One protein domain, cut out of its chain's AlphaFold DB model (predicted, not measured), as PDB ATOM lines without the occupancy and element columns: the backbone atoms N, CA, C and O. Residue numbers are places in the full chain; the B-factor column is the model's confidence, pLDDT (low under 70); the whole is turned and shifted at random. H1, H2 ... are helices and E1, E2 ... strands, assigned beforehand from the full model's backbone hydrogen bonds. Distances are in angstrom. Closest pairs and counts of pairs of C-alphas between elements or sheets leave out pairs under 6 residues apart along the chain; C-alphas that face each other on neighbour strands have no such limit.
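What this domain is: This is residues 292 to 473 of the 765 residues of an uncharacterized protein of Candidatus Hydrogenedentes bacterium (UniProt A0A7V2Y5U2). Little regular structure: long loops surround a small sandwich, sheet E3-E2-E5 facing sheet E1-E4, with H2 packed on the larger sheet, hairpin E6-E7 at one end and residues 407 to 414 sticking out. The 182 residues include named E1 E2 E3 E4 E5 H1 H2 E6 E7, under half in named elements, mostly strand; the sheets are antiparallel. It is compact, radius of gyration of the C-alphas 16.5 A, spanning 54 by 34 by 29 A.

How they stand to each other: E2, residues 317 to 322, is inner, between E3, 333 to 339, and E5, 374 to 379; N 320 to O 336 is 2.9 A, N 319 to O 377 3.0 A. E1, 293 to 299, neighbours E4, 352 to 359, with N 294 to O 358 2.8 A. The closest C-alphas of E3 and E4, Thr 338 and Leu 355, are 6.2 A apart. H2, 432 to 437, is on the larger sheet, height 8.2 A; 0 of 2 O i to N i+4 pairs are within hydrogen-bond range, 2 of 3 at i+3. H1, 396 to 399, only grazes it. E6, 441 to 444, and E7, 449 to 452, form a hairpin, N 442 to O 451 3.0 A.

Where its parts are: E4 is 21.0 A long, E1 20.4 A. E1 begins at C-alpha (-38.170, -32.490, 1.036); E7 ends at (-44.247, -38.250, -14.001).

The domain as a whole: The printed part has no cut. The H1 to H2 link is long, 32 residues. Confidence is under 70 in 61 residues, among them 390 to 417.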
ATOM      1  N   GLY A 292     -36.922 -28.484   1.504       87.25
ATOM      2  CA  GLY A 292     -36.031 -29.311   0.687       87.25
ATOM      3  C   GLY A 292     -36.590 -30.702   0.373       87.25
ATOM      4  O   GLY A 292     -36.133 -31.334  -0.579       87.25
ATOM      5  N   PHE A 293     -37.611 -31.144   1.109       91.38
ATOM      6  CA  PHE A 293     -38.170 -32.490   1.036       91.38
ATOM      7  C   PHE A 293     -39.640 -32.479   0.615       91.38
ATOM      8  O   PHE A 293     -40.338 -31.460   0.683       91.38
ATOM      9  N   PHE A 294     -40.119 -33.618   0.128       91.19
ATOM     10  CA  PHE A 294     -41.525 -33.869  -0.160       91.19
ATOM     11  C   PHE A 294     -41.947 -35.249   0.348       91.19
ATOM     12  O   PHE A 294     -41.113 -36.090   0.676       91.19
ATOM     13  N   THR A 295     -43.261 -35.461   0.392       87.50
ATOM     14  CA  THR A 295     -43.875 -36.708   0.847       87.50
ATOM     15  C   THR A 295     -44.776 -37.258  -0.249       87.50
ATOM     16  O   THR A 295     -45.513 -36.503  -0.890       87.50
ATOM     17  N   ILE A 296     -44.760 -38.575  -0.441       86.69
ATOM     18  CA  ILE A 296     -45.788 -39.289  -1.207       86.69
ATOM     19  C   ILE A 296     -46.738 -39.950  -0.212       86.69
ATOM     20  O   ILE A 296     -46.318 -40.850   0.496       86.69
ATOM     21  N   SER A 297     -48.001 -39.518  -0.164       84.00
ATOM     22  CA  SER A 297     -49.037 -40.032   0.749       84.00
ATOM     23  C   SER A 297     -50.180 -40.641  -0.054       84.00
ATOM     24  O   SER A 297     -50.837 -39.912  -0.795       84.00
ATOM     25  N   HIS A 298     -50.405 -41.953   0.067       82.00
ATOM     26  CA  HIS A 298     -51.476 -42.665  -0.634       82.00
ATOM     27  C   HIS A 298     -51.954 -43.935   0.088       82.00
ATOM     28  O   HIS A 298     -51.287 -44.483   0.953       82.00
ATOM     29  N   GLU A 299     -53.116 -44.469  -0.296       80.19
ATOM     30  CA  GLU A 299     -53.519 -45.840   0.056       80.19
ATOM     31  C   GLU A 299     -53.010 -46.856  -0.982       80.19
ATOM     32  O   GLU A 299     -53.344 -46.764  -2.165       80.19
ATOM     33  N   ALA A 300     -52.218 -47.840  -0.546       82.50
ATOM     34  CA  ALA A 300     -51.807 -48.977  -1.362       82.50
ATOM     35  C   ALA A 300     -52.963 -49.966  -1.526       82.50
ATOM     36  O   ALA A 300     -53.741 -50.195  -0.592       82.50
ATOM     37  N   ARG A 301     -53.096 -50.570  -2.710       77.62
ATOM     38  CA  ARG A 301     -54.259 -51.408  -3.016       77.62
ATOM     39  C   ARG A 301     -53.950 -52.609  -3.896       77.62
ATOM     40  O   ARG A 301     -52.991 -52.626  -4.656       77.62
ATOM     41  N   THR A 302     -54.840 -53.599  -3.851       72.06
ATOM     42  CA  THR A 302     -54.843 -54.699  -4.819       72.06
ATOM     43  C   THR A 302     -55.334 -54.244  -6.191       72.06
ATOM     44  O   THR A 302     -56.186 -53.354  -6.315       72.06
ATOM     45  N   GLN A 303     -54.893 -54.944  -7.238       71.88
ATOM     46  CA  GLN A 303     -55.538 -54.859  -8.545       71.88
ATOM     47  C   GLN A 303     -57.006 -55.314  -8.460       71.88
ATOM     48  O   GLN A 303     -57.346 -56.289  -7.787       71.88
ATOM     49  N   THR A 304     -57.887 -54.641  -9.199       60.81
ATOM     50  CA  THR A 304     -59.287 -55.057  -9.370       60.81
ATOM     51  C   THR A 304     -59.344 -56.301 -10.256       60.81
ATOM     52  O   THR A 304     -58.702 -56.357 -11.306       60.81
ATOM     53  N   ARG A 305     -60.156 -57.290  -9.875       55.44
ATOM     54  CA  ARG A 305     -60.458 -58.480 -10.692       55.44
ATOM     55  C   ARG A 305     -61.955 -58.534 -10.998       55.44
ATOM     56  O   ARG A 305     -62.751 -57.847 -10.361       55.44
ATOM     57  N   ALA A 306     -62.365 -59.349 -11.972       44.94
ATOM     58  CA  ALA A 306     -63.787 -59.560 -12.249       44.94
ATOM     59  C   ALA A 306     -64.507 -60.014 -10.962       44.94
ATOM     60  O   ALA A 306     -64.116 -61.014 -10.366       44.94
ATOM     61  N   ASN A 307     -65.524 -59.260 -10.531       41.72
ATOM     62  CA  ASN A 307     -66.286 -59.444  -9.283       41.72
ATOM     63  C   ASN A 307     -65.551 -59.154  -7.955       41.72
ATOM     64  O   ASN A 307     -66.174 -59.285  -6.904       41.72
ATOM     65  N   TYR A 308     -64.289 -58.702  -7.970       51.31
ATOM     66  CA  TYR A 308     -63.536 -58.343  -6.760       51.31
ATOM     67  C   TYR A 308     -62.970 -56.918  -6.873       51.31
ATOM     68  O   TYR A 308     -62.025 -56.701  -7.640       51.31
ATOM     69  N   PRO A 309     -63.538 -55.930  -6.148       57.59
ATOM     70  CA  PRO A 309     -63.024 -54.565  -6.154       57.59
ATOM     71  C   PRO A 309     -61.612 -54.504  -5.562       57.59
ATOM     72  O   PRO A 309     -61.236 -55.336  -4.740       57.59
ATOM     73  N   SER A 310     -60.849 -53.486  -5.961       68.75
ATOM     74  CA  SER A 310     -59.573 -53.149  -5.328       68.75
ATOM     75  C   SER A 310     -59.761 -52.889  -3.828       68.75
ATOM     76  O   SER A 310     -60.570 -52.038  -3.435       68.75
ATOM     77  N   VAL A 311     -59.005 -53.595  -2.989       69.88
ATOM     78  CA  VAL A 311     -59.034 -53.461  -1.525       69.88
ATOM     79  C   VAL A 311     -57.714 -52.885  -1.010       69.88
ATOM     80  O   VAL A 311     -56.683 -53.130  -1.640       69.88
ATOM     81  N   PRO A 312     -57.727 -52.126   0.101       74.62
ATOM     82  CA  PRO A 312     -56.503 -51.643   0.728       74.62
ATOM     83  C   PRO A 312     -55.575 -52.799   1.109       74.62
ATOM     84  O   PRO A 312     -56.033 -53.830   1.610       74.62
ATOM     85  N   LEU A 313     -54.280 -52.618   0.865       74.81
ATOM     86  CA  LEU A 313     -53.230 -53.538   1.278       74.81
ATOM     87  C   LEU A 313     -52.585 -53.015   2.552       74.81
ATOM     88  O   LEU A 313     -52.048 -51.916   2.554       74.81
ATOM     89  N   ARG A 314     -52.641 -53.815   3.616       71.62
ATOM     90  CA  ARG A 314     -51.911 -53.593   4.870       71.62
ATOM     91  C   ARG A 314     -50.662 -54.468   4.883       71.62
ATOM     92  O   ARG A 314     -50.704 -55.573   4.345       71.62
ATOM     93  N   GLY A 315     -49.590 -54.019   5.528       71.38
ATOM     94  CA  GLY A 315     -48.352 -54.792   5.616       71.38
ATOM     95  C   GLY A 315     -47.545 -54.869   4.311       71.38
ATOM     96  O   GLY A 315     -46.554 -55.587   4.255       71.38
ATOM     97  N   ALA A 316     -47.940 -54.144   3.263       79.06
ATOM     98  CA  ALA A 316     -47.136 -53.998   2.060       79.06
ATOM     99  C   ALA A 316     -45.955 -53.055   2.297       79.06
ATOM    100  O   ALA A 316     -46.131 -51.980   2.872       79.06
ATOM    101  N   HIS A 317     -44.781 -53.459   1.823       85.75
ATOM    102  CA  HIS A 317     -43.559 -52.668   1.820       85.75
ATOM    103  C   HIS A 317     -43.480 -51.823   0.565       85.75
ATOM    104  O   HIS A 317     -43.547 -52.359  -0.542       85.75
ATOM    105  N   ILE A 318     -43.360 -50.516   0.755       90.06
ATOM    106  CA  ILE A 318     -43.260 -49.523  -0.304       90.06
ATOM    107  C   ILE A 318     -41.833 -48.996  -0.331       90.06
ATOM    108  O   ILE A 318     -41.355 -48.523   0.694       90.06
ATOM    109  N   VAL A 319     -41.176 -49.042  -1.490       93.94
ATOM    110  CA  VAL A 319     -39.789 -48.574  -1.666       93.94
ATOM    111  C   VAL A 319     -39.736 -47.529  -2.769       93.94
ATOM    112  O   VAL A 319     -40.333 -47.734  -3.829       93.94
ATOM    113  N   ALA A 320     -39.020 -46.432  -2.519       95.88
ATOM    114  CA  ALA A 320     -38.624 -45.468  -3.538       95.88
ATOM    115  C   ALA A 320     -37.171 -45.694  -3.960       95.88
ATOM    116  O   ALA A 320     -36.246 -45.573  -3.152       95.88
ATOM    117  N   TRP A 321     -36.985 -45.961  -5.249       96.31
ATOM    118  CA  TRP A 321     -35.687 -46.155  -5.881       96.31
ATOM    119  C   TRP A 321     -35.292 -44.880  -6.617       96.31
ATOM    120  O   TRP A 321     -35.983 -44.426  -7.532       96.31
ATOM    121  N   CYS A 322     -34.194 -44.277  -6.191       96.56
ATOM    122  CA  CYS A 322     -33.754 -42.955  -6.586       96.56
ATOM    123  C   CYS A 322     -32.646 -43.010  -7.640       96.56
ATOM    124  O   CYS A 322     -31.750 -43.845  -7.575       96.56
ATOM    125  N   ASP A 323     -32.697 -42.074  -8.580       95.81
ATOM    126  CA  ASP A 323     -31.526 -41.656  -9.349       95.81
ATOM    127  C   ASP A 323     -30.639 -40.764  -8.460       95.81
ATOM    128  O   ASP A 323     -31.065 -39.678  -8.052       95.81
ATOM    129  N   VAL A 324     -29.438 -41.249  -8.126       95.12
ATOM    130  CA  VAL A 324     -28.530 -40.626  -7.141       95.12
ATOM    131  C   VAL A 324     -27.319 -39.934  -7.759       95.12
ATOM    132  O   VAL A 324     -26.610 -39.212  -7.057       95.12
ATOM    133  N   ASP A 325     -27.088 -40.105  -9.057       93.44
ATOM    134  CA  ASP A 325     -25.912 -39.589  -9.759       93.44
ATOM    135  C   ASP A 325     -26.245 -38.787 -11.026       93.44
ATOM    136  O   ASP A 325     -25.330 -38.262 -11.668       93.44
ATOM    137  N   ASN A 326     -27.538 -38.597 -11.322       93.88
ATOM    138  CA  ASN A 326     -28.047 -37.888 -12.492       93.88
ATOM    139  C   ASN A 326     -27.675 -38.578 -13.818       93.88
ATOM    140  O   ASN A 326     -27.552 -37.908 -14.852       93.88
ATOM    141  N   ASP A 327     -27.483 -39.901 -13.801       90.12
ATOM    142  CA  ASP A 327     -27.310 -40.726 -14.994       90.12
ATOM    143  C   ASP A 327     -28.491 -41.702 -15.141       90.12
ATOM    144  O   ASP A 327     -28.614 -42.668 -14.396       90.12
ATOM    145  N   PRO A 328     -29.364 -41.541 -16.151       82.12
ATOM    146  CA  PRO A 328     -30.497 -42.446 -16.339       82.12
ATOM    147  C   PRO A 328     -30.095 -43.877 -16.746       82.12
ATOM    148  O   PRO A 328     -30.978 -44.724 -16.891       82.12
ATOM    149  N   ASN A 329     -28.809 -44.145 -17.005       87.38
ATOM    150  CA  ASN A 329     -28.300 -45.477 -17.343       87.38
ATOM    151  C   ASN A 329     -27.773 -46.251 -16.129       87.38
ATOM    152  O   ASN A 329     -27.479 -47.441 -16.270       87.38
ATOM    153  N   THR A 330     -27.618 -45.607 -14.971       91.25
ATOM    154  CA  THR A 330     -27.274 -46.296 -13.727       91.25
ATOM    155  C   THR A 330     -28.544 -46.852 -13.086       91.25
ATOM    156  O   THR A 330     -29.645 -46.321 -13.251       91.25
ATOM    157  N   SER A 331     -28.413 -48.006 -12.428       92.06
ATOM    158  CA  SER A 331     -29.545 -48.619 -11.733       92.06
ATOM    159  C   SER A 331     -29.913 -47.761 -10.527       92.06
ATOM    160  O   SER A 331     -29.038 -47.210  -9.852       92.06
ATOM    161  N   ARG A 332     -31.212 -47.611 -10.276       94.81
ATOM    162  CA  ARG A 332     -31.716 -46.750  -9.208       94.81
ATOM    163  C   ARG A 332     -31.422 -47.361  -7.845       94.81
ATOM    164  O   ARG A 332     -31.577 -48.559  -7.637       94.81
ATOM    165  N   VAL A 333     -31.085 -46.513  -6.882       95.38
ATOM    166  CA  VAL A 333     -30.707 -46.924  -5.528       95.38
ATOM    167  C   VAL A 333     -31.910 -46.820  -4.587       95.38
ATOM    168  O   VAL A 333     -32.578 -45.784  -4.570       95.38
ATOM    169  N   PRO A 334     -32.218 -47.842  -3.778       94.94
ATOM    170  CA  PRO A 334     -33.303 -47.770  -2.805       94.94
ATOM    171  C   PRO A 334     -32.919 -46.804  -1.672       94.94
ATOM    172  O   PRO A 334     -31.982 -47.073  -0.929       94.94
ATOM    173  N   LEU A 335     -33.618 -45.669  -1.547       94.75
ATOM    174  CA  LEU A 335     -33.265 -44.629  -0.558       94.75
ATOM    175  C   LEU A 335     -34.270 -44.447   0.568       94.75
ATOM    176  O   LEU A 335     -33.892 -43.978   1.635       94.75
ATOM    177  N   PHE A 336     -35.537 -44.762   0.317       94.25
ATOM    178  CA  PHE A 336     -36.603 -44.557   1.289       94.25
ATOM    179  C   PHE A 336     -37.564 -45.727   1.237       94.25
ATOM    180  O   PHE A 336     -37.947 -46.174   0.145       94.25
ATOM    181  N   SER A 337     -38.026 -46.186   2.397       91.38
ATOM    182  CA  SER A 337     -39.152 -47.109   2.423       91.38
ATOM    183  C   SER A 337     -40.058 -46.967   3.632       91.38
ATOM    184  O   SER A 337     -39.737 -46.350   4.638       91.38
ATOM    185  N   THR A 338     -41.248 -47.537   3.505       87.44
ATOM    186  CA  THR A 338     -42.231 -47.579   4.584       87.44
ATOM    187  C   THR A 338     -43.115 -48.805   4.422       87.44
ATOM    188  O   THR A 338     -43.090 -49.490   3.392       87.44
ATOM    189  N   MET A 339     -43.946 -49.074   5.422       80.88
ATOM    190  CA  MET A 339     -45.015 -50.051   5.307       80.88
ATOM    191  C   MET A 339     -46.385 -49.409   5.392       80.88
ATOM    192  O   MET A 339     -46.664 -48.506   6.180       80.88
ATOM    193  N   THR A 340     -47.288 -49.961   4.599       79.69
ATOM    194  CA  THR A 340     -48.714 -49.663   4.712       79.69
ATOM    195  C   THR A 340     -49.240 -50.108   6.076       79.69
ATOM    196  O   THR A 340     -48.953 -51.219   6.531       79.69
ATOM    197  N   GLY A 341     -50.040 -49.263   6.725       73.25
ATOM    198  CA  GLY A 341     -50.601 -49.585   8.040       73.25
ATOM    199  C   GLY A 341     -49.830 -49.036   9.254       73.25
ATOM    200  O   GLY A 341     -50.299 -49.245  10.370       73.25
ATOM    201  N   LEU A 342     -48.740 -48.274   9.064       70.81
ATOM    202  CA  LEU A 342     -47.917 -47.707  10.157       70.81
ATOM    203  C   LEU A 342     -48.212 -46.230  10.541       70.81
ATOM    204  O   LEU A 342     -47.397 -45.582  11.181       70.81
ATOM    205  N   TYR A 343     -49.392 -45.702  10.200       69.25
ATOM    206  CA  TYR A 343     -49.822 -44.298  10.402       69.25
ATOM    207  C   TYR A 343     -50.800 -44.124  11.562       69.25
ATOM    208  O   TYR A 343     -51.775 -44.874  11.654       69.25
ATOM    209  N   GLU A 344     -50.603 -43.094  12.390       62.12
ATOM    210  CA  GLU A 344     -51.457 -42.795  13.556       62.12
ATOM    211  C   GLU A 344     -52.934 -42.577  13.187       62.12
ATOM    212  O   GLU A 344     -53.851 -42.971  13.911       62.12
ATOM    213  N   ILE A 345     -53.181 -41.976  12.017       61.50
ATOM    214  CA  ILE A 345     -54.510 -41.545  11.564       61.50
ATOM    215  C   ILE A 345     -55.119 -42.560  10.584       61.50
ATOM    216  O   ILE A 345     -55.555 -42.215   9.481       61.50
ATOM    217  N   GLN A 346     -55.162 -43.835  10.965       58.00
ATOM    218  CA  GLN A 346     -55.896 -44.845  10.202       58.00
ATOM    219  C   GLN A 346     -56.523 -45.913  11.109       58.00
ATOM    220  O   GLN A 346     -55.992 -46.206  12.181       58.00
ATOM    221  N   PRO A 347     -57.642 -46.533  10.693       56.19
ATOM    222  CA  PRO A 347     -58.149 -47.711  11.383       56.19
ATOM    223  C   PRO A 347     -57.147 -48.865  11.244       56.19
ATOM    224  O   PRO A 347     -56.475 -48.971  10.224       56.19
ATOM    225  N   MET A 348     -57.134 -49.787  12.208       53.19
ATOM    226  CA  MET A 348     -56.278 -50.992  12.291       53.19
ATOM    227  C   MET A 348     -56.203 -51.879  11.013       53.19
ATOM    228  O   MET A 348     -55.421 -52.823  10.950       53.19
ATOM    229  N   LEU A 349     -57.016 -51.603   9.985       55.00
ATOM    230  CA  LEU A 349     -57.106 -52.326   8.708       55.00
ATOM    231  C   LEU A 349     -56.924 -51.423   7.468       55.00
ATOM    232  O   LEU A 349     -57.363 -51.791   6.380       55.00
ATOM    233  N   GLY A 350     -56.350 -50.228   7.628       65.88
ATOM    234  CA  GLY A 350     -56.035 -49.323   6.519       65.88
ATOM    235  C   GLY A 350     -54.855 -49.807   5.672       65.88
ATOM    236  O   GLY A 350     -54.014 -50.566   6.148       65.88
ATOM    237  N   GLY A 351     -54.799 -49.366   4.411       73.75
ATOM    238  CA  GLY A 351     -53.645 -49.580   3.527       73.75
ATOM    239  C   GLY A 351     -52.849 -48.308   3.257       73.75
ATOM    240  O   GLY A 351     -52.165 -48.210   2.241       73.75
ATOM    241  N   ARG A 352     -52.999 -47.291   4.113       80.50
ATOM    242  CA  ARG A 352     -52.348 -45.995   3.918       80.50
ATOM    243  C   ARG A 352     -50.843 -46.131   4.103       80.50
ATOM    244  O   ARG A 352     -50.416 -46.872   4.991       80.50
ATOM    245  N   PHE A 353     -50.092 -45.426   3.265       83.00
ATOM    246  CA  PHE A 353     -48.677 -45.155   3.416       83.00
ATOM    247  C   PHE A 353     -48.330 -43.694   3.108       83.00
ATOM    248  O   PHE A 353     -48.945 -43.090   2.233       83.00
ATOM    249  N   ASP A 354     -47.321 -43.166   3.787       82.44
ATOM    250  CA  ASP A 354     -46.689 -41.885   3.545       82.44
ATOM    251  C   ASP A 354     -45.176 -42.115   3.520       82.44
ATOM    252  O   ASP A 354     -44.595 -42.606   4.479       82.44
ATOM    253  N   LEU A 355     -44.524 -41.779   2.417       86.94
ATOM    254  CA  LEU A 355     -43.081 -41.893   2.278       86.94
ATOM    255  C   LEU A 355     -42.449 -40.517   2.472       86.94
ATOM    256  O   LEU A 355     -42.628 -39.635   1.630       86.94
ATOM    257  N   TYR A 356     -41.780 -40.337   3.607       85.50
ATOM    258  CA  TYR A 356     -41.259 -39.061   4.092       85.50
ATOM    259  C   TYR A 356     -39.814 -38.788   3.680       85.50
ATOM    260  O   TYR A 356     -39.081 -39.696   3.306       85.50
ATOM    261  N   GLY A 357     -39.406 -37.517   3.773       87.56
ATOM    262  CA  GLY A 357     -38.003 -37.114   3.641       87.56
ATOM    263  C   GLY A 357     -37.422 -37.258   2.234       87.56
ATOM    264  O   GLY A 357     -36.209 -37.171   2.070       87.56
ATOM    265  N   MET A 358     -38.261 -37.436   1.208       92.62
ATOM    266  CA  MET A 358     -37.779 -37.553  -0.166       92.62
ATOM    267  C   MET A 358     -37.205 -36.216  -0.639       92.62
ATOM    268  O   MET A 358     -37.897 -35.195  -0.652       92.62
ATOM    269  N   SER A 359     -35.942 -36.212  -1.051       92.50
ATOM    270  CA  SER A 359     -35.232 -35.003  -1.470       92.50
ATOM    271  C   SER A 359     -35.779 -34.424  -2.778       92.50
ATOM    272  O   SER A 359     -35.857 -35.096  -3.802       92.50
ATOM    273  N   LYS A 360     -36.091 -33.122  -2.805       94.75
ATOM    274  CA  LYS A 360     -36.413 -32.402  -4.057       94.75
ATOM    275  C   LYS A 360     -35.171 -32.113  -4.901       94.75
ATOM    276  O   LYS A 360     -35.287 -31.677  -6.048       94.75
ATOM    277  N   THR A 361     -33.984 -32.228  -4.312       93.69
ATOM    278  CA  THR A 361     -32.695 -31.925  -4.937       93.69
ATOM    279  C   THR A 361     -31.617 -32.781  -4.286       93.69
ATOM    280  O   THR A 361     -31.561 -32.842  -3.061       93.69
ATOM    281  N   LEU A 362     -30.782 -33.421  -5.101       94.62
ATOM    282  CA  LEU A 362     -29.572 -34.128  -4.678       94.62
ATOM    283  C   LEU A 362     -28.350 -33.490  -5.338       94.62
ATOM    284  O   LEU A 362     -28.485 -32.686  -6.262       94.62
ATOM    285  N   GLU A 363     -27.164 -33.835  -4.853       94.88
ATOM    286  CA  GLU A 363     -25.890 -33.442  -5.449       94.88
ATOM    287  C   GLU A 363     -25.165 -34.685  -5.960       94.88
ATOM    288  O   GLU A 363     -25.232 -35.739  -5.345       94.88
ATOM    289  N   THR A 364     -24.447 -34.567  -7.073       94.50
ATOM    290  CA  THR A 364     -23.443 -35.569  -7.466       94.50
ATOM    291  C   THR A 364     -22.176 -35.382  -6.634       94.50
ATOM    292  O   THR A 364     -21.941 -34.284  -6.130       94.50
ATOM    293  N   ILE A 365     -21.283 -36.377  -6.558       91.50
ATOM    294  CA  ILE A 365     -20.003 -36.240  -5.825       91.50
ATOM    295  C   ILE A 365     -19.115 -35.084  -6.339       91.50
ATOM    296  O   ILE A 365     -18.247 -34.592  -5.623       91.50
ATOM    297  N   GLY A 366     -19.362 -34.597  -7.562       90.31
ATOM    298  CA  GLY A 366     -18.747 -33.387  -8.118       90.31
ATOM    299  C   GLY A 366     -19.354 -32.063  -7.623       90.31
ATOM    300  O   GLY A 366     -18.942 -31.003  -8.093       90.31
ATOM    301  N   GLY A 367     -20.338 -32.102  -6.720       91.88
ATOM    302  CA  GLY A 367     -21.047 -30.940  -6.180       91.88
ATOM    303  C   GLY A 367     -22.078 -30.327  -7.134       91.88
ATOM    304  O   GLY A 367     -22.451 -29.167  -6.961       91.88
ATOM    305  N   GLN A 368     -22.512 -31.052  -8.171       94.81
ATOM    306  CA  GLN A 368     -23.553 -30.563  -9.081       94.81
ATOM    307  C   GLN A 368     -24.933 -30.954  -8.564       94.81
ATOM    308  O   GLN A 368     -25.230 -32.142  -8.459       94.81
ATOM    309  N   ALA A 369     -25.772 -29.958  -8.281       95.00
ATOM    310  CA  ALA A 369     -27.152 -30.173  -7.864       95.00
ATOM    311  C   ALA A 369     -28.053 -30.570  -9.047       95.00
ATOM    312  O   ALA A 369     -27.975 -29.967 -10.120       95.00
ATOM    313  N   PHE A 370     -28.955 -31.524  -8.832       95.94
ATOM    314  CA  PHE A 370     -29.933 -31.983  -9.818       95.94
ATOM    315  C   PHE A 370     -31.272 -32.344  -9.157       95.94
ATOM    316  O   PHE A 370     -31.375 -32.453  -7.933       95.94
ATOM    317  N   VAL A 371     -32.327 -32.474  -9.968       95.81
ATOM    318  CA  VAL A 371     -33.648 -32.916  -9.500       95.81
ATOM    319  C   VAL A 371     -33.696 -34.440  -9.605       95.81
ATOM    320  O   VAL A 371     -33.749 -34.942 -10.728       95.81
ATOM    321  N   PRO A 372     -33.680 -35.176  -8.483       95.75
ATOM    322  CA  PRO A 372     -33.739 -36.626  -8.518       95.75
ATOM    323  C   PRO A 372     -35.106 -37.104  -9.004       95.75
ATOM    324  O   PRO A 372     -36.140 -36.458  -8.795       95.75
ATOM    325  N   THR A 373     -35.106 -38.280  -9.619       96.25
ATOM    326  CA  THR A 373     -36.327 -39.010  -9.967       96.25
ATOM    327  C   THR A 373     -36.434 -40.274  -9.120       96.25
ATOM    328  O   THR A 373     -35.417 -40.850  -8.735       96.25
ATOM    329  N   TYR A 374     -37.656 -40.730  -8.864       95.94
ATOM    330  CA  TYR A 374     -37.961 -41.876  -8.014       95.94
ATOM    331  C   TYR A 374     -38.907 -42.843  -8.720       95.94
ATOM    332  O   TYR A 374     -39.972 -42.430  -9.177       95.94
ATOM    333  N   THR A 375     -38.567 -44.128  -8.773       95.44
ATOM    334  CA  THR A 375     -39.526 -45.186  -9.120       95.44
ATOM    335  C   THR A 375     -40.046 -45.839  -7.849       95.44
ATOM    336  O   THR A 375     -39.355 -45.889  -6.834       95.44
ATOM    337  N   MET A 376     -41.290 -46.319  -7.881       94.06
ATOM    338  CA  MET A 376     -41.953 -46.870  -6.699       94.06
ATOM    339  C   MET A 376     -42.209 -48.361  -6.861       94.06
ATOM    340  O   MET A 376     -42.715 -48.796  -7.895       94.06
ATOM    341  N   THR A 377     -41.947 -49.139  -5.815       93.06
ATOM    342  CA  THR A 377     -42.295 -50.564  -5.762       93.06
ATOM    343  C   THR A 377     -43.113 -50.910  -4.532       93.06
ATOM    344  O   THR A 377     -43.016 -50.237  -3.513       93.06
ATOM    345  N   MET A 378     -43.903 -51.977  -4.627       89.19
ATOM    346  CA  MET A 378     -44.727 -52.523  -3.555       89.19
ATOM    347  C   MET A 378     -44.512 -54.030  -3.493       89.19
ATOM    348  O   MET A 378     -44.661 -54.721  -4.503       89.19
ATOM    349  N   SER A 379     -44.204 -54.560  -2.313       84.12
ATOM    350  CA  SER A 379     -44.015 -55.995  -2.118       84.12
ATOM    351  C   SER A 379     -44.646 -56.491  -0.810       84.12
ATOM    352  O   SER A 379     -44.775 -55.730   0.147       84.12
ATOM    353  N   PRO A 380     -45.039 -57.771  -0.736       72.69
ATOM    354  CA  PRO A 380     -45.460 -58.417   0.513       72.69
ATOM    355  C   PRO A 380     -44.287 -58.804   1.432       72.69
ATOM    356  O   PRO A 380     -44.510 -59.493   2.424       72.69
ATOM    357  N   LEU A 381     -43.036 -58.453   1.088       68.25
ATOM    358  CA  LEU A 381     -41.817 -58.896   1.787       68.25
ATOM    359  C   LEU A 381     -41.641 -60.423   1.882       68.25
ATOM    360  O   LEU A 381     -40.899 -60.905   2.729       68.25
ATOM    361  N   ASN A 382     -42.294 -61.203   1.016       58.16
ATOM    362  CA  ASN A 382     -42.262 -62.672   1.059       58.16
ATOM    363  C   ASN A 382     -41.146 -63.305   0.203       58.16
ATOM    364  O   ASN A 382     -41.022 -64.531   0.174       58.16
ATOM    365  N   ALA A 383     -40.356 -62.484  -0.496       53.25
ATOM    366  CA  ALA A 383     -39.453 -62.932  -1.552       53.25
ATOM    367  C   ALA A 383     -38.074 -63.408  -1.062       53.25
ATOM    368  O   ALA A 383     -37.409 -64.142  -1.787       53.25
ATOM    369  N   GLY A 384     -37.665 -63.053   0.162       58.19
ATOM    370  CA  GLY A 384     -36.509 -63.636   0.846       58.19
ATOM    371  C   GLY A 384     -35.151 -63.444   0.157       58.19
ATOM    372  O   GLY A 384     -34.290 -64.303   0.334       58.19
ATOM    373  N   THR A 385     -34.948 -62.379  -0.626       65.12
ATOM    374  CA  THR A 385     -33.623 -62.000  -1.154       65.12
ATOM    375  C   THR A 385     -33.390 -60.495  -1.023       65.12
ATOM    376  O   THR A 385     -34.337 -59.709  -1.153       65.12
ATOM    377  N   LEU A 386     -32.135 -60.103  -0.771       73.38
ATOM    378  CA  LEU A 386     -31.730 -58.717  -0.496       73.38
ATOM    379  C   LEU A 386     -32.109 -57.775  -1.643       73.38
ATOM    380  O   LEU A 386     -32.694 -56.719  -1.405       73.38
ATOM    381  N   GLU A 387     -31.939 -58.226  -2.890       76.44
ATOM    382  CA  GLU A 387     -32.269 -57.476  -4.112       76.44
ATOM    383  C   GLU A 387     -33.771 -57.186  -4.224       76.44
ATOM    384  O   GLU A 387     -34.206 -56.248  -4.892       76.44
ATOM    385  N   ARG A 388     -34.593 -58.002  -3.557       76.69
ATOM    386  CA  ARG A 388     -36.043 -57.830  -3.456       76.69
ATOM    387  C   ARG A 388     -36.452 -57.112  -2.174       76.69
ATOM    388  O   ARG A 388     -37.596 -57.253  -1.740       76.69
ATOM    389  N   GLN A 389     -35.533 -56.350  -1.583       83.12
ATOM    390  CA  GLN A 389     -35.771 -55.541  -0.392       83.12
ATOM    391  C   GLN A 389     -36.377 -56.373   0.739       83.12
ATOM    392  O   GLN A 389     -37.306 -55.968   1.428       83.12
ATOM    393  N   SER A 390     -35.900 -57.609   0.853       68.31
ATOM    394  CA  SER A 390     -36.372 -58.595   1.803       68.31
ATOM    395  C   SER A 390     -35.149 -59.299   2.348       68.31
ATOM    396  O   SER A 390     -34.349 -59.865   1.613       68.31
ATOM    397  N   ILE A 391     -34.992 -59.289   3.661       59.03
ATOM    398  CA  ILE A 391     -33.945 -60.093   4.282       59.03
ATOM    399  C   ILE A 391     -34.245 -61.560   3.960       59.03
ATOM    400  O   ILE A 391     -35.424 -61.938   3.955       59.03
ATOM    401  N   PRO A 392     -33.243 -62.402   3.661       49.53
ATOM    402  CA  PRO A 392     -33.464 -63.826   3.495       49.53
ATOM    403  C   PRO A 392     -34.326 -64.391   4.619       49.53
ATOM    404  O   PRO A 392     -34.030 -64.207   5.790       49.53
ATOM    405  N   GLY A 393     -35.449 -65.009   4.244       46.28
ATOM    406  CA  GLY A 393     -36.436 -65.529   5.185       46.28
ATOM    407  C   GLY A 393     -37.429 -64.508   5.768       46.28
ATOM    408  O   GLY A 393     -38.323 -64.896   6.522       46.28
ATOM    409  N   GLY A 394     -37.336 -63.226   5.443       45.38
ATOM    410  CA  GLY A 394     -38.152 -62.185   6.059       45.38
ATOM    411  C   GLY A 394     -39.615 -62.259   5.665       45.38
ATOM    412  O   GLY A 394     -39.984 -62.934   4.701       45.38
ATOM    413  N   SER A 395     -40.457 -61.609   6.462       50.53
ATOM    414  CA  SER A 395     -41.865 -61.370   6.155       50.53
ATOM    415  C   SER A 395     -42.275 -60.016   6.722       50.53
ATOM    416  O   SER A 395     -41.589 -59.468   7.587       50.53
ATOM    417  N   SER A 396     -43.412 -59.488   6.279       55.34
ATOM    418  CA  SER A 396     -43.926 -58.213   6.777       55.34
ATOM    419  C   SER A 396     -44.171 -58.192   8.290       55.34
ATOM    420  O   SER A 396     -44.153 -57.119   8.876       55.34
ATOM    421  N   THR A 397     -44.368 -59.342   8.945       55.72
ATOM    422  CA  THR A 397     -44.544 -59.403  10.408       55.72
ATOM    423  C   THR A 397     -43.303 -58.943  11.169       55.72
ATOM    424  O   THR A 397     -43.457 -58.347  12.229       55.72
ATOM    425  N   LEU A 398     -42.097 -59.148  10.623       54.69
ATOM    426  CA  LEU A 398     -40.857 -58.699  11.268       54.69
ATOM    427  C   LEU A 398     -40.824 -57.173  11.417       54.69
ATOM    428  O   LEU A 398     -40.430 -56.639  12.447       54.69
ATOM    429  N   PHE A 399     -41.259 -56.484  10.369       61.12
ATOM    430  CA  PHE A 399     -41.182 -55.033  10.264       61.12
ATOM    431  C   PHE A 399     -42.491 -54.349  10.684       61.12
ATOM    432  O   PHE A 399     -42.614 -53.128  10.658       61.12
ATOM    433  N   ALA A 400     -43.475 -55.135  11.134       59.34
ATOM    434  CA  ALA A 400     -44.725 -54.657  11.702       59.34
ATOM    435  C   ALA A 400     -44.577 -54.385  13.211       59.34
ATOM    436  O   ALA A 400     -45.343 -54.891  14.034       59.34
ATOM    437  N   SER A 401     -43.589 -53.555  13.558       56.44
ATOM    438  CA  SER A 401     -43.159 -53.154  14.910       56.44
ATOM    439  C   SER A 401     -44.265 -52.671  15.860       56.44
ATOM    440  O   SER A 401     -44.043 -52.606  17.070       56.44
ATOM    441  N   ILE A 402     -45.428 -52.341  15.303       57.03
ATOM    442  CA  ILE A 402     -46.590 -51.703  15.920       57.03
ATOM    443  C   ILE A 402     -47.727 -52.691  16.262       57.03
ATOM    444  O   ILE A 402     -48.614 -52.373  17.058       57.03
ATOM    445  N   LEU A 403     -47.737 -53.902  15.689       52.16
ATOM    446  CA  LEU A 403     -48.867 -54.840  15.824       52.16
ATOM    447  C   LEU A 403     -48.930 -55.589  17.172       52.16
ATOM    448  O   LEU A 403     -49.866 -56.372  17.383       52.16
ATOM    449  N   GLY A 404     -47.972 -55.344  18.076       44.44
ATOM    450  CA  GLY A 404     -47.823 -56.010  19.373       44.44
ATOM    451  C   GLY A 404     -49.153 -56.258  20.098       44.44
ATOM    452  O   GLY A 404     -49.999 -55.371  20.216       44.44
ATOM    453  N   ALA A 405     -49.350 -57.501  20.547       36.66
ATOM    454  CA  ALA A 405     -50.523 -58.033  21.255       36.66
ATOM    455  C   ALA A 405     -51.912 -57.900  20.580       36.66
ATOM    456  O   ALA A 405     -52.839 -58.557  21.036       36.66
ATOM    457  N   ILE A 406     -52.111 -57.163  19.483       36.72
ATOM    458  CA  ILE A 406     -53.421 -57.085  18.780       36.72
ATOM    459  C   ILE A 406     -53.507 -58.071  17.605       36.72
ATOM    460  O   ILE A 406     -54.593 -58.391  17.108       36.72
ATOM    461  N   ALA A 407     -52.380 -58.721  17.302       39.34
ATOM    462  CA  ALA A 407     -52.346 -60.037  16.663       39.34
ATOM    463  C   ALA A 407     -53.250 -61.084  17.367       39.34
ATOM    464  O   ALA A 407     -53.560 -62.115  16.781       39.34
ATOM    465  N   GLN A 408     -53.735 -60.801  18.589       35.97
ATOM    466  CA  GLN A 408     -54.781 -61.548  19.306       35.97
ATOM    467  C   GLN A 408     -56.137 -61.628  18.580       35.97
ATOM    468  O   GLN A 408     -56.995 -62.406  18.998       35.97
ATOM    469  N   THR A 409     -56.373 -60.864  17.507       30.91
ATOM    470  CA  THR A 409     -57.554 -61.094  16.661       30.91
ATOM    471  C   THR A 409     -57.237 -62.118  15.565       30.91
ATOM    472  O   THR A 409     -56.373 -61.859  14.726       30.91
ATOM    473  N   PRO A 410     -57.944 -63.266  15.501       29.67
ATOM    474  CA  PRO A 410     -57.781 -64.246  14.431       29.67
ATOM    475  C   PRO A 410     -58.383 -63.687  13.133       29.67
ATOM    476  O   PRO A 410     -59.490 -64.030  12.729       29.67
ATOM    477  N   MET A 411     -57.670 -62.770  12.479       33.22
ATOM    478  CA  MET A 411     -58.029 -62.235  11.170       33.22
ATOM    479  C   MET A 411     -57.384 -63.101  10.087       33.22
ATOM    480  O   MET A 411     -56.296 -62.826   9.593       33.22
ATOM    481  N   THR A 412     -58.085 -64.177   9.750       32.50
ATOM    482  CA  THR A 412     -57.782 -65.237   8.775       32.50
ATOM    483  C   THR A 412     -57.743 -64.768   7.308       32.50
ATOM    484  O   THR A 412     -58.431 -65.322   6.452       32.50
ATOM    485  N   ALA A 413     -56.927 -63.766   6.973       38.00
ATOM    486  CA  ALA A 413     -56.638 -63.412   5.582       38.00
ATOM    487  C   ALA A 413     -55.120 -63.313   5.356       38.00
ATOM    488  O   ALA A 413     -54.446 -62.641   6.140       38.00
ATOM    489  N   PRO A 414     -54.578 -63.966   4.315       45.31
ATOM    490  CA  PRO A 414     -53.147 -64.012   4.063       45.31
ATOM    491  C   PRO A 414     -52.656 -62.636   3.602       45.31
ATOM    492  O   PRO A 414     -52.917 -62.180   2.490       45.31
ATOM    493  N   TRP A 415     -52.003 -61.959   4.537       53.84
ATOM    494  CA  TRP A 415     -51.470 -60.596   4.496       53.84
ATOM    495  C   TRP A 415     -50.282 -60.439   3.532       53.84
ATOM    496  O   TRP A 415     -49.886 -59.331   3.198       53.84
ATOM    497  N   ASP A 416     -49.777 -61.559   3.036       53.84
ATOM    498  CA  ASP A 416     -48.609 -61.747   2.187       53.84
ATOM    499  C   ASP A 416     -48.963 -62.272   0.778       53.84
ATOM    500  O   ASP A 416     -48.081 -62.511  -0.047       53.84
ATOM    501  N   GLN A 417     -50.255 -62.461   0.475       61.69
ATOM    502  CA  GLN A 417     -50.725 -63.043  -0.788       61.69
ATOM    503  C   GLN A 417     -51.135 -61.989  -1.820       61.69
ATOM    504  O   GLN A 417     -52.244 -61.998  -2.362       61.69
ATOM    505  N   PHE A 418     -50.210 -61.091  -2.146       70.56
ATOM    506  CA  PHE A 418     -50.327 -60.240  -3.326       70.56
ATOM    507  C   PHE A 418     -49.036 -60.264  -4.143       70.56
ATOM    508  O   PHE A 418     -47.964 -60.605  -3.650       70.56
ATOM    509  N   GLN A 419     -49.166 -59.984  -5.438       76.25
ATOM    510  CA  GLN A 419     -48.019 -59.944  -6.338       76.25
ATOM    511  C   GLN A 419     -47.226 -58.668  -6.075       76.25
ATOM    512  O   GLN A 419     -47.806 -57.605  -5.867       76.25
ATOM    513  N   SER A 420     -45.905 -58.784  -6.091       84.69
ATOM    514  CA  SER A 420     -45.017 -57.634  -5.989       84.69
ATOM    515  C   SER A 420     -45.059 -56.835  -7.298       84.69
ATOM    516  O   SER A 420     -45.002 -57.438  -8.376       84.69
ATOM    517  N   GLU A 421     -45.150 -55.512  -7.224       87.50
ATOM    518  CA  GLU A 421     -45.402 -54.636  -8.375       87.50
ATOM    519  C   GLU A 421     -44.510 -53.388  -8.357       87.50
ATOM    520  O   GLU A 421     -44.137 -52.885  -7.300       87.50
ATOM    521  N   VAL A 422     -44.203 -52.880  -9.548       90.69
ATOM    522  CA  VAL A 422     -43.557 -51.591  -9.810       90.69
ATOM    523  C   VAL A 422     -44.605 -50.643 -10.381       90.69
ATOM    524  O   VAL A 422     -45.361 -51.007 -11.290       90.69
ATOM    525  N   PHE A 423     -44.640 -49.424  -9.859       90.00
ATOM    526  CA  PHE A 423     -45.543 -48.377 -10.309       90.00
ATOM    527  C   PHE A 423     -45.191 -47.935 -11.728       90.00
ATOM    528  O   PHE A 423     -44.034 -47.619 -12.008       90.00
ATOM    529  N   HIS A 424     -46.188 -47.870 -12.611       86.88
ATOM    530  CA  HIS A 424     -45.981 -47.391 -13.972       86.88
ATOM    531  C   HIS A 424     -47.252 -46.747 -14.562       86.88
ATOM    532  O   HIS A 424     -48.363 -47.262 -14.418       86.88
ATOM    533  N   ASP A 425     -47.082 -45.627 -15.271       76.69
ATOM    534  CA  ASP A 425     -48.127 -44.682 -15.713       76.69
ATOM    535  C   ASP A 425     -49.179 -45.298 -16.634       76.69
ATOM    536  O   ASP A 425     -50.282 -44.760 -16.770       76.69
ATOM    537  N   GLY A 426     -48.808 -46.372 -17.334       73.06
ATOM    538  CA  GLY A 426     -49.675 -47.109 -18.253       73.06
ATOM    539  C   GLY A 426     -50.311 -48.357 -17.638       73.06
ATOM    540  O   GLY A 426     -51.480 -48.647 -17.884       73.06
ATOM    541  N   GLU A 427     -49.538 -49.107 -16.862       77.75
ATOM    542  CA  GLU A 427     -49.936 -50.343 -16.188       77.75
ATOM    543  C   GLU A 427     -48.777 -50.782 -15.296       77.75
ATOM    544  O   GLU A 427     -47.645 -50.805 -15.778       77.75
ATOM    545  N   ASN A 428     -49.061 -51.146 -14.040       83.88
ATOM    546  CA  ASN A 428     -48.043 -51.642 -13.114       83.88
ATOM    547  C   ASN A 428     -47.311 -52.854 -13.689       83.88
ATOM    548  O   ASN A 428     -47.912 -53.748 -14.294       83.88
ATOM    549  N   ILE A 429     -46.013 -52.913 -13.430       86.31
ATOM    550  CA  ILE A 429     -45.151 -53.991 -13.896       86.31
ATOM    551  C   ILE A 429     -45.005 -55.001 -12.760       86.31
ATOM    552  O   ILE A 429     -44.647 -54.641 -11.645       86.31
ATOM    553  N   PHE A 430     -45.273 -56.279 -13.024       85.06
ATOM    554  CA  PHE A 430     -45.029 -57.322 -12.029       85.06
ATOM    555  C   PHE A 430     -43.534 -57.547 -11.822       85.06
ATOM    556  O   PHE A 430     -42.786 -57.623 -12.807       85.06
ATOM    557  N   ASP A 431     -43.189 -57.812 -10.561       83.06
ATOM    558  CA  ASP A 431     -41.848 -58.065 -10.033       83.06
ATOM    559  C   ASP A 431     -41.035 -56.796  -9.741       83.06
ATOM    560  O   ASP A 431     -40.716 -56.028 -10.645       83.06
ATOM    561  N   ILE A 432     -40.654 -56.613  -8.475       86.94
ATOM    562  CA  ILE A 432     -39.889 -55.445  -8.008       86.94
ATOM    563  C   ILE A 432     -38.444 -55.430  -8.500       86.94
ATOM    564  O   ILE A 432     -37.820 -54.376  -8.516       86.94
ATOM    565  N   ALA A 433     -37.929 -56.565  -8.986       85.62
ATOM    566  CA  ALA A 433     -36.633 -56.613  -9.662       85.62
ATOM    567  C   ALA A 433     -36.592 -55.732 -10.930       85.62
ATOM    568  O   ALA A 433     -35.525 -55.484 -11.474       85.62
ATOM    569  N   LYS A 434     -37.748 -55.256 -11.412       90.19
ATOM    570  CA  LYS A 434     -37.877 -54.333 -12.548       90.19
ATOM    571  C   LYS A 434     -38.063 -52.874 -12.113       90.19
ATOM    572  O   LYS A 434     -38.688 -52.109 -12.844       90.19
ATOM    573  N   HIS A 435     -37.590 -52.492 -10.927       92.12
ATOM    574  CA  HIS A 435     -37.742 -51.139 -10.374       92.12
ATOM    575  C   HIS A 435     -37.240 -50.038 -11.325       92.12
ATOM    576  O   HIS A 435     -37.857 -48.977 -11.402       92.12
ATOM    577  N   ASP A 436     -36.205 -50.313 -12.121       93.44
ATOM    578  CA  ASP A 436     -35.678 -49.395 -13.143       93.44
ATOM    579  C   ASP A 436     -36.645 -49.129 -14.312       93.44
ATOM    580  O   ASP A 436     -36.513 -48.127 -15.007       93.44
ATOM    581  N   LEU A 437     -37.643 -49.994 -14.526       91.94
ATOM    582  CA  LEU A 437     -38.674 -49.827 -15.561       91.94
ATOM    583  C   LEU A 437     -39.916 -49.072 -15.058       91.94
ATOM    584  O   LEU A 437     -40.883 -48.918 -15.806       91.94
ATOM    585  N   GLY A 438     -39.938 -48.665 -13.786       91.38
ATOM    586  CA  GLY A 438     -41.047 -47.909 -13.209       91.38
ATOM    587  C   GLY A 438     -41.156 -46.494 -13.773       91.38
ATOM    588  O   GLY A 438     -40.210 -45.981 -14.365       91.38
ATOM    589  N   THR A 439     -42.293 -45.825 -13.547       92.25
ATOM    590  CA  THR A 439     -42.402 -44.395 -13.882       92.25
ATOM    591  C   THR A 439     -41.415 -43.595 -13.025       92.25
ATOM    592  O   THR A 439     -41.547 -43.620 -11.797       92.25
ATOM    593  N   PRO A 440     -40.506 -42.808 -13.623       94.19
ATOM    594  CA  PRO A 440     -39.684 -41.851 -12.895       94.19
ATOM    595  C   PRO A 440     -40.529 -40.665 -12.408       94.19
ATOM    596  O   PRO A 440     -40.935 -39.803 -13.191       94.19
ATOM    597  N   LEU A 441     -40.780 -40.589 -11.104       94.00
ATOM    598  CA  LEU A 441     -41.511 -39.506 -10.443       94.00
ATOM    599  C   LEU A 441     -40.552 -38.441  -9.905       94.00
ATOM    600  O   LEU A 441     -39.539 -38.775  -9.304       94.00
ATOM    601  N   HIS A 442     -40.882 -37.162 -10.048       94.25
ATOM    602  CA  HIS A 442     -40.142 -36.078  -9.395       94.25
ATOM    603  C   HIS A 442     -41.087 -35.017  -8.841       94.25
ATOM    604  O   HIS A 442     -42.254 -34.921  -9.231       94.25
ATOM    605  N   PHE A 443     -40.576 -34.197  -7.926       94.12
ATOM    606  CA  PHE A 443     -41.315 -33.054  -7.412       94.12
ATOM    607  C   PHE A 443     -41.184 -31.852  -8.353       94.12
ATOM    608  O   PHE A 443     -40.112 -31.259  -8.489       94.12
ATOM    609  N   ASP A 444     -42.291 -31.451  -8.973       91.56
ATOM    610  CA  ASP A 444     -42.355 -30.247  -9.794       91.56
ATOM    611  C   ASP A 444     -42.601 -29.029  -8.896       91.56
ATOM    612  O   ASP A 444     -43.681 -28.851  -8.332       91.56
ATOM    613  N   ARG A 445     -41.593 -28.157  -8.779       88.56
ATOM    614  CA  ARG A 445     -41.663 -26.940  -7.956       88.56
ATOM    615  C   ARG A 445     -42.659 -25.899  -8.480       88.56
ATOM    616  O   ARG A 445     -43.158 -25.104  -7.692       88.56
ATOM    617  N   VAL A 446     -42.946 -25.882  -9.783       85.00
ATOM    618  CA  VAL A 446     -43.906 -24.948 -10.394       85.00
ATOM    619  C   VAL A 446     -45.332 -25.388 -10.086       85.00
ATOM    620  O   VAL A 446     -46.177 -24.563  -9.747       85.00
ATOM    621  N   ARG A 447     -45.598 -26.691 -10.190       81.12
ATOM    622  CA  ARG A 447     -46.911 -27.279  -9.883       81.12
ATOM    623  C   ARG A 447     -47.108 -27.555  -8.393       81.12
ATOM    624  O   ARG A 447     -48.244 -27.754  -7.973       81.12
ATOM    625  N   ASN A 448     -46.025 -27.548  -7.616       83.81
ATOM    626  CA  ASN A 448     -45.980 -27.916  -6.202       83.81
ATOM    627  C   ASN A 448     -46.561 -29.321  -5.944       83.81
ATOM    628  O   ASN A 448     -47.318 -29.526  -4.996       83.81
ATOM    629  N   GLN A 449     -46.271 -30.265  -6.843       87.44
ATOM    630  CA  GLN A 449     -46.833 -31.619  -6.848       87.44
ATOM    631  C   GLN A 449     -45.844 -32.634  -7.430       87.44
ATOM    632  O   GLN A 449     -44.960 -32.280  -8.209       87.44
ATOM    633  N   VAL A 450     -46.030 -33.908  -7.080       88.62
ATOM    634  CA  VAL A 450     -45.291 -35.026  -7.683       88.62
ATOM    635  C   VAL A 450     -45.868 -35.343  -9.060       88.62
ATOM    636  O   VAL A 450     -47.076 -35.567  -9.201       88.62
ATOM    637  N   VAL A 451     -44.995 -35.377 -10.066       89.00
ATOM    638  CA  VAL A 451     -45.354 -35.632 -11.463       89.00
ATOM    639  C   VAL A 451     -44.486 -36.717 -12.087       89.00
ATOM    640  O   VAL A 451     -43.379 -36.994 -11.633       89.00
ATOM    641  N   SER A 452     -44.991 -37.312 -13.163       90.75
ATOM    642  CA  SER A 452     -44.247 -38.250 -14.001       90.75
ATOM    643  C   SER A 452     -43.304 -37.475 -14.900       90.75
ATOM    644  O   SER A 452     -43.724 -36.532 -15.574       90.75
ATOM    645  N   SER A 453     -42.046 -37.894 -14.942       90.56
ATOM    646  CA  SER A 453     -41.056 -37.307 -15.846       90.56
ATOM    647  C   SER A 453     -41.345 -37.671 -17.306       90.56
ATOM    648  O   SER A 453     -41.023 -36.892 -18.199       90.56
ATOM    649  N   ASP A 454     -42.033 -38.792 -17.549       86.88
ATOM    650  CA  ASP A 454     -42.361 -39.269 -18.895       86.88
ATOM    651  C   ASP A 454     -43.578 -38.550 -19.484       86.88
ATOM    652  O   ASP A 454     -43.611 -38.204 -20.666       86.88
ATOM    653  N   THR A 455     -44.619 -38.354 -18.668       83.06
ATOM    654  CA  THR A 455     -45.932 -37.886 -19.146       83.06
ATOM    655  C   THR A 455     -46.344 -36.519 -18.608       83.06
ATOM    656  O   THR A 455     -47.291 -35.925 -19.130       83.06
ATOM    657  N   GLY A 456     -45.689 -36.014 -17.558       84.50
ATOM    658  CA  GLY A 456     -46.067 -34.785 -16.854       84.50
ATOM    659  C   GLY A 456     -47.380 -34.883 -16.069       84.50
ATOM    660  O   GLY A 456     -47.862 -33.871 -15.559       84.50
ATOM    661  N   LYS A 457     -47.984 -36.077 -15.992       80.88
ATOM    662  CA  LYS A 457     -49.193 -36.332 -15.200       80.88
ATOM    663  C   LYS A 457     -48.881 -36.180 -13.718       80.88
ATOM    664  O   LYS A 457     -47.758 -36.446 -13.311       80.88
ATOM    665  N   ILE A 458     -49.869 -35.801 -12.914       79.25
ATOM    666  CA  ILE A 458     -49.754 -35.810 -11.447       79.25
ATOM    667  C   ILE A 458     -50.100 -37.201 -10.914       79.25
ATOM    668  O   ILE A 458     -50.930 -37.890 -11.518       79.25
ATOM    669  N   LEU A 459     -49.520 -37.605  -9.782       74.19
ATOM    670  CA  LEU A 459     -49.665 -38.968  -9.245       74.19
ATOM    671  C   LEU A 459     -51.138 -39.404  -9.087       74.19
ATOM    672  O   LEU A 459     -51.512 -40.490  -9.518       74.19
ATOM    673  N   ALA A 460     -52.017 -38.503  -8.633       66.31
ATOM    674  CA  ALA A 460     -53.461 -38.756  -8.509       66.31
ATOM    675  C   ALA A 460     -54.184 -39.055  -9.846       66.31
ATOM    676  O   ALA A 460     -55.259 -39.654  -9.870       66.31
ATOM    677  N   THR A 461     -53.612 -38.638 -10.982       64.81
ATOM    678  CA  THR A 461     -54.175 -38.850 -12.331       64.81
ATOM    679  C   THR A 461     -53.562 -40.046 -13.061       64.81
ATOM    680  O   THR A 461     -54.103 -40.497 -14.081       64.81
ATOM    681  N   MET A 462     -52.460 -40.592 -12.535       68.00
ATOM    682  CA  MET A 462     -51.795 -41.788 -13.042       68.00
ATOM    683  C   MET A 462     -52.604 -43.025 -12.642       68.00
ATOM    684  O   MET A 462     -52.460 -43.610 -11.578       68.00
ATOM    685  N   LEU A 463     -53.549 -43.365 -13.516       60.25
ATOM    686  CA  LEU A 463     -54.363 -44.583 -13.515       60.25
ATOM    687  C   LEU A 463     -54.889 -45.090 -12.157       60.25
ATOM    688  O   LEU A 463     -54.647 -46.241 -11.787       60.25
ATOM    689  N   PRO A 464     -55.848 -44.372 -11.551       51.66
ATOM    690  CA  PRO A 464     -56.830 -44.987 -10.659       51.66
ATOM    691  C   PRO A 464     -57.826 -45.837 -11.479       51.66
ATOM    692  O   PRO A 464     -59.023 -45.576 -11.498       51.66
ATOM    693  N   GLY A 465     -57.339 -46.796 -12.271       52.75
ATOM    694  CA  GLY A 465     -58.136 -47.654 -13.149       52.75
ATOM    695  C   GLY A 465     -58.655 -48.915 -12.449       52.75
ATOM    696  O   GLY A 465     -59.067 -48.887 -11.298       52.75
ATOM    697  N   GLN A 466     -58.626 -50.050 -13.159       48.59
ATOM    698  CA  GLN A 466     -58.883 -51.379 -12.575       48.59
ATOM    699  C   GLN A 466     -57.613 -52.016 -11.981       48.59
ATOM    700  O   GLN A 466     -57.675 -53.121 -11.465       48.59
ATOM    701  N   LYS A 467     -56.451 -51.366 -12.045       61.16
ATOM    702  CA  LYS A 467     -55.185 -51.907 -11.524       61.16
ATOM    703  C   LYS A 467     -54.388 -50.838 -10.762       61.16
ATOM    704  O   LYS A 467     -53.262 -50.559 -11.149       61.16
ATOM    705  N   PRO A 468     -54.984 -50.155  -9.766       66.19
ATOM    706  CA  PRO A 468     -54.239 -49.164  -9.001       66.19
ATOM    707  C   PRO A 468     -53.186 -49.864  -8.136       66.19
ATOM    708  O   PRO A 468     -53.520 -50.820  -7.440       66.19
ATOM    709  N   MET A 469     -51.946 -49.367  -8.162       74.69
ATOM    710  CA  MET A 469     -50.989 -49.611  -7.072       74.69
ATOM    711  C   MET A 469     -51.321 -48.714  -5.876       74.69
ATOM    712  O   MET A 469     -51.387 -49.175  -4.741       74.69
ATOM    713  N   PHE A 470     -51.590 -47.437  -6.173       75.81
ATOM    714  CA  PHE A 470     -51.920 -46.372  -5.232       75.81
ATOM    715  C   PHE A 470     -53.280 -45.755  -5.580       75.81
ATOM    716  O   PHE A 470     -53.661 -45.691  -6.753       75.81
ATOM    717  N   GLY A 471     -54.025 -45.306  -4.571       66.56
ATOM    718  CA  GLY A 471     -55.235 -44.511  -4.767       66.56
ATOM    719  C   GLY A 471     -56.083 -44.368  -3.508       66.56
ATOM    720  O   GLY A 471     -56.555 -45.358  -2.942       66.56
ATOM    721  N   ASP A 472     -56.340 -43.129  -3.104       60.53
ATOM    722  CA  ASP A 472     -57.075 -42.844  -1.876       60.53
ATOM    723  C   ASP A 472     -58.555 -43.218  -2.001       60.53
ATOM    724  O   ASP A 472     -59.178 -43.090  -3.058       60.53
ATOM    725  N   ARG A 473     -59.165 -43.630  -0.881       49.47
ATOM    726  CA  ARG A 473     -60.595 -43.987  -0.780       49.47
ATOM    727  C   ARG A 473     -61.537 -42.915  -1.351       49.47
ATOM    728  O   ARG A 473     -62.651 -43.239  -1.763       49.47
TER     729      ARG A 473